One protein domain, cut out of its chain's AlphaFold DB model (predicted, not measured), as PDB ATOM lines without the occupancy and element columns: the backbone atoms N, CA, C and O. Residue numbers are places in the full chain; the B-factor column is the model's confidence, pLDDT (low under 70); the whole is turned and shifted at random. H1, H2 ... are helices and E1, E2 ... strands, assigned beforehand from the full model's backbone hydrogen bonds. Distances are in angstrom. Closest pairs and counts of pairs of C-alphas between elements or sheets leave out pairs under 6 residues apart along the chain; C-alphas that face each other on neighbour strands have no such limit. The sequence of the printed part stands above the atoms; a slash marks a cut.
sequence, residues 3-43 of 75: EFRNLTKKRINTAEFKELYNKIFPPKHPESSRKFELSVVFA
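What this domain is: This is residues 3 to 43 of the 75 residues of an uncharacterized protein of Parcubacteria group bacterium GW2011_GWA2_44_13 (UniProt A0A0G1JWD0). The model is a long, open loop of chain: two short parallel strands, E1 and E2, lie side by side along one long side and one helix, H1, lies along the other. Residues 28 to 34 stick out at one end. The printed part has 41 residues, in the order E1, H1, E2; the class is mixed, helices and strands, with under half of the residues in named elements. The whole is loose, radius of gyration of the C-alphas 12.5 A, and spans 40 by 16 by 9 A, only just a rod.

Where its parts are: E1 is residues 3 to 6, from C-alpha 3 at (25.878, 1.952, -40.555). H1 is residues 15 to 24, 14.5 A long. E2 is residues 38 to 42, 13.0 A long, ending at C-alpha 42 at (16.370, 3.036, -46.150).

How they stand to each other: E1 and E2 are parallel neighbours, 11 degrees between their directions; N 3 and O 38, 2.9 A apart, and N 40 and O 3, 2.8 A, are within hydrogen-bond range. E1, H1 and E2 form a strand-helix-strand unit, two parallel strands with a helix between them in the chain, and its crossover is left-handed. In H1 every O i to N i+4 pair is within hydrogen-bond range.

The domain as a whole: The C-alphas of Lys 9 and Pro 30, the two farthest apart, are 40.5 A apart. The printed part has no cut. The link from H1 to E2 is long, 13 residues, and pLDDT is under 70 at residues 27 to 34.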
ATOM      1  N   GLU A   3      25.674   1.422 -39.210       93.56
ATOM      2  CA  GLU A   3      25.878   1.952 -40.555       93.56
ATOM      3  C   GLU A   3      24.544   2.263 -41.224       93.56
ATOM      4  O   GLU A   3      23.562   1.543 -41.048       93.56
ATOM      5  N   PHE A   4      24.509   3.321 -42.032       95.56
ATOM      6  CA  PHE A   4      23.305   3.729 -42.747       95.56
ATOM      7  C   PHE A   4      23.559   3.771 -44.246       95.56
ATOM      8  O   PHE A   4      24.476   4.446 -44.712       95.56
ATOM      9  N   ARG A   5      22.677   3.128 -45.010       95.25
ATOM     10  CA  ARG A   5      22.615   3.252 -46.465       95.25
ATOM     11  C   ARG A   5      21.256   3.788 -46.875       95.25
ATOM     12  O   ARG A   5      20.223   3.198 -46.572       95.25
ATOM     13  N   ASN A   6      21.247   4.904 -47.590       95.00
ATOM     14  CA  ASN A   6      20.019   5.509 -48.084       95.00
ATOM     15  C   ASN A   6      19.871   5.250 -49.585       95.00
ATOM     16  O   ASN A   6      20.591   5.830 -50.388       95.00
ATOM     17  N   LEU A   7      18.941   4.370 -49.952       94.06
ATOM     18  CA  LEU A   7      18.577   4.084 -51.345       94.06
ATOM     19  C   LEU A   7      17.347   4.886 -51.791       94.06
ATOM     20  O   LEU A   7      16.769   4.629 -52.847       94.06
ATOM     21  N   THR A   8      16.899   5.831 -50.968       91.38
ATOM     22  CA  THR A   8      15.812   6.743 -51.311       91.38
ATOM     23  C   THR A   8      16.370   8.035 -51.902       91.38
ATOM     24  O   THR A   8      17.546   8.355 -51.756       91.38
ATOM     25  N   LYS A   9      15.502   8.819 -52.548       90.38
ATOM     26  CA  LYS A   9      15.853  10.154 -53.057       90.38
ATOM     27  C   LYS A   9      15.804  11.249 -51.980       90.38
ATOM     28  O   LYS A   9      16.177  12.382 -52.254       90.38
ATOM     29  N   LYS A  10      15.292  10.948 -50.780       92.75
ATOM     30  CA  LYS A  10      15.120  11.934 -49.704       92.75
ATOM     31  C   LYS A  10      16.336  11.919 -48.793       92.75
ATOM     32  O   LYS A  10      16.811  10.847 -48.436       92.75
ATOM     33  N   ARG A  11      16.810  13.090 -48.365       92.75
ATOM     34  CA  ARG A  11      17.818  13.177 -47.302       92.75
ATOM     35  C   ARG A  11      17.207  12.681 -45.990       92.75
ATOM     36  O   ARG A  11      16.085  13.053 -45.662       92.75
ATOM     37  N   ILE A  12      17.946  11.853 -45.257       93.31
ATOM     38  CA  ILE A  12      17.527  11.318 -43.957       93.31
ATOM     39  C   ILE A  12      18.524  11.786 -42.901       93.31
ATOM     40  O   ILE A  12      19.733  11.621 -43.075       93.31
ATOM     41  N   ASN A  13      18.017  12.383 -41.822       93.62
ATOM     42  CA  ASN A  13      18.828  12.690 -40.651       93.62
ATOM     43  C   ASN A  13      19.076  11.394 -39.867       93.62
ATOM     44  O   ASN A  13      18.128  10.710 -39.496       93.62
ATOM     45  N   THR A  14      20.343  11.041 -39.650       94.62
ATOM     46  CA  THR A  14      20.722   9.794 -38.965       94.62
ATOM     47  C   THR A  14      21.172   9.996 -37.522       94.62
ATOM     48  O   THR A  14      21.442   9.010 -36.841       94.62
ATOM     49  N   ALA A  15      21.240  11.243 -37.039       94.44
ATOM     50  CA  ALA A  15      21.712  11.555 -35.690       94.44
ATOM     51  C   ALA A  15      20.855  10.873 -34.611       94.44
ATOM     52  O   ALA A  15      21.381  10.113 -33.801       94.44
ATOM     53  N   GLU A  16      19.532  11.035 -34.686       93.19
ATOM     54  CA  GLU A  16      18.582  10.441 -33.734       93.19
ATOM     55  C   GLU A  16      18.679   8.906 -33.698       93.19
ATOM     56  O   GLU A  16      18.638   8.290 -32.634       93.19
ATOM     57  N   PHE A  17      18.892   8.265 -34.853       93.31
ATOM     58  CA  PHE A  17      19.058   6.812 -34.917       93.31
ATOM     59  C   PHE A  17      20.374   6.342 -34.284       93.31
ATOM     60  O   PHE A  17      20.408   5.269 -33.684       93.31
ATOM     61  N   LYS A  18      21.454   7.129 -34.387       92.06
ATOM     62  CA  LYS A  18      22.727   6.828 -33.711       92.06
ATOM     63  C   LYS A  18      22.590   6.941 -32.196       92.06
ATOM     64  O   LYS A  18      23.083   6.073 -31.478       92.06
ATOM     65  N   GLU A  19      21.903   7.970 -31.714       92.31
ATOM     66  CA  GLU A  19      21.613   8.124 -30.286       92.31
ATOM     67  C   GLU A  19      20.773   6.962 -29.756       92.31
ATOM     68  O   GLU A  19      21.101   6.385 -28.719       92.31
ATOM     69  N   LEU A  20      19.731   6.567 -30.494       92.50
ATOM     70  CA  LEU A  20      18.894   5.425 -30.139       92.50
ATOM     71  C   LEU A  20      19.698   4.119 -30.106       92.50
ATOM     72  O   LEU A  20      19.577   3.350 -29.155       92.50
ATOM     73  N   TYR A  21      20.557   3.889 -31.101       90.88
ATOM     74  CA  TYR A  21      21.449   2.731 -31.126       90.88
ATOM     75  C   TYR A  21      22.338   2.674 -29.877       90.88
ATOM     76  O   TYR A  21      22.418   1.627 -29.245       90.88
ATOM     77  N   ASN A  22      22.949   3.792 -29.475       88.25
ATOM     78  CA  ASN A  22      23.826   3.835 -28.300       88.25
ATOM     79  C   ASN A  22      23.073   3.595 -26.983       88.25
ATOM     80  O   ASN A  22      23.657   3.067 -26.039       88.25
ATOM     81  N   LYS A  23      21.788   3.969 -26.912       89.06
ATOM     82  CA  LYS A  23      20.923   3.681 -25.757       89.06
ATOM     83  C   LYS A  23      20.552   2.198 -25.670       89.06
ATOM     84  O   LYS A  23      20.530   1.652 -24.576       89.06
ATOM     85  N   ILE A  24      20.262   1.560 -26.807       88.06
ATOM     86  CA  ILE A  24      19.860   0.142 -26.868       88.06
ATOM     87  C   ILE A  24      21.072  -0.791 -26.728       88.06
ATOM     88  O   ILE A  24      20.984  -1.819 -26.063       88.06
ATOM     89  N   PHE A  25      22.206  -0.431 -27.335       85.19
ATOM     90  CA  PHE A  25      23.446  -1.208 -27.348       85.19
ATOM     91  C   PHE A  25      24.580  -0.414 -26.681       85.19
ATOM     92  O   PHE A  25      25.474   0.091 -27.371       85.19
ATOM     93  N   PRO A  26      24.549  -0.254 -25.345       80.44
ATOM     94  CA  PRO A  26      25.531   0.556 -24.648       80.44
ATOM     95  C   PRO A  26      26.935  -0.065 -24.761       80.44
ATOM     96  O   PRO A  26      27.101  -1.270 -24.576       80.44
ATOM     97  N   PRO A  27      27.984   0.744 -24.992       69.25
ATOM     98  CA  PRO A  27      29.347   0.257 -25.228       69.25
ATOM     99  C   PRO A  27      30.025  -0.394 -24.008       69.25
ATOM    100  O   PRO A  27      31.158  -0.850 -24.130       69.25
ATOM    101  N   LYS A  28      29.377  -0.411 -22.836       65.19
ATOM    102  CA  LYS A  28      29.948  -0.867 -21.555       65.19
ATOM    103  C   LYS A  28      29.100  -1.925 -20.838       65.19
ATOM    104  O   LYS A  28      29.254  -2.080 -19.629       65.19
ATOM    105  N   HIS A  29      28.180  -2.620 -21.515       59.19
ATOM    106  CA  HIS A  29      27.397  -3.639 -20.812       59.19
ATOM    107  C   HIS A  29      28.318  -4.804 -20.388       59.19
ATOM    108  O   HIS A  29      29.015  -5.357 -21.242       59.19
ATOM    109  N   PRO A  30      28.337  -5.188 -19.099       59.62
ATOM    110  CA  PRO A  30      29.263  -6.195 -18.568       59.62
ATOM    111  C   PRO A  30      29.073  -7.593 -19.180       59.62
ATOM    112  O   PRO A  30      30.020  -8.368 -19.229       59.62
ATOM    113  N   GLU A  31      27.889  -7.890 -19.726       59.62
ATOM    114  CA  GLU A  31      27.615  -9.140 -20.461       59.62
ATOM    115  C   GLU A  31      27.800  -9.030 -21.990       59.62
ATOM    116  O   GLU A  31      27.706 -10.028 -22.701       59.62
ATOM    117  N   SER A  32      28.075  -7.834 -22.534       54.88
ATOM    118  CA  SER A  32      28.216  -7.603 -23.981       54.88
ATOM    119  C   SER A  32      29.670  -7.311 -24.367       54.88
ATOM    120  O   SER A  32      30.020  -6.223 -24.824       54.88
ATOM    121  N   SER A  33      30.551  -8.299 -24.236       53.62
ATOM    122  CA  SER A  33      31.895  -8.223 -24.836       53.62
ATOM    123  C   SER A  33      31.853  -8.146 -26.373       53.62
ATOM    124  O   SER A  33      32.832  -7.763 -27.014       53.62
ATOM    125  N   ARG A  34      30.705  -8.471 -26.988       60.28
ATOM    126  CA  ARG A  34      30.501  -8.454 -28.438       60.28
ATOM    127  C   ARG A  34      29.891  -7.124 -28.881       60.28
ATOM    128  O   ARG A  34      28.738  -6.822 -28.575       60.28
ATOM    129  N   LYS A  35      30.656  -6.332 -29.640       70.38
ATOM    130  CA  LYS A  35      30.132  -5.154 -30.348       70.38
ATOM    131  C   LYS A  35      29.022  -5.621 -31.296       70.38
ATOM    132  O   LYS A  35      29.296  -6.364 -32.229       70.38
ATOM    133  N   PHE A  36      27.781  -5.199 -31.062       80.50
ATOM    134  CA  PHE A  36      26.687  -5.483 -31.990       80.50
ATOM    135  C   PHE A  36      26.861  -4.635 -33.254       80.50
ATOM    136  O   PHE A  36      27.062  -3.423 -33.166       80.50
ATOM    137  N   GLU A  37      26.826  -5.249 -34.431       86.00
ATOM    138  CA  GLU A  37      26.926  -4.549 -35.713       86.00
ATOM    139  C   GLU A  37      25.556  -4.496 -36.382       86.00
ATOM    140  O   GLU A  37      24.872  -5.508 -36.511       86.00
ATOM    141  N   LEU A  38      25.131  -3.294 -36.769       90.38
ATOM    142  CA  LEU A  38      23.817  -3.050 -37.346       90.38
ATOM    143  C   LEU A  38      23.944  -2.207 -38.614       90.38
ATOM    144  O   LEU A  38      24.326  -1.041 -38.555       90.38
ATOM    145  N   SER A  39      23.542  -2.762 -39.753       93.38
ATOM    146  CA  SER A  39      23.393  -2.005 -40.998       93.38
ATOM    147  C   SER A  39      21.917  -1.687 -41.241       93.38
ATOM    148  O   SER A  39      21.078  -2.582 -41.340       93.38
ATOM    149  N   VAL A  40      21.590  -0.403 -41.366       94.94
ATOM    150  CA  VAL A  40      20.239   0.093 -41.646       94.94
ATOM    151  C   VAL A  40      20.162   0.570 -43.090       94.94
ATOM    152  O   VAL A  40      20.912   1.450 -43.513       94.94
ATOM    153  N   VAL A  41      19.218   0.018 -43.852       95.38
ATOM    154  CA  VAL A  41      18.981   0.405 -45.248       95.38
ATOM    155  C   VAL A  41      17.618   1.072 -45.379       95.38
ATOM    156  O   VAL A  41      16.585   0.437 -45.178       95.38
ATOM    157  N   PHE A  42      17.600   2.342 -45.778       95.75
ATOM    158  CA  PHE A  42      16.370   3.036 -46.150       95.75
ATOM    159  C   PHE A  42      16.057   2.750 -47.617       95.75
ATOM    160  O   PHE A  42      16.831   3.119 -48.502       95.75
ATOM    161  N   ALA A  43      14.929   2.094 -47.886       95.19
ATOM    162  CA  ALA A  43      14.556   1.644 -49.223       95.19
ATOM    163  C   ALA A  43      13.133   2.076 -49.597       95.19
ATOM    164  O   ALA A  43      12.257   2.222 -48.745       95.19
TER     165      ALA A  43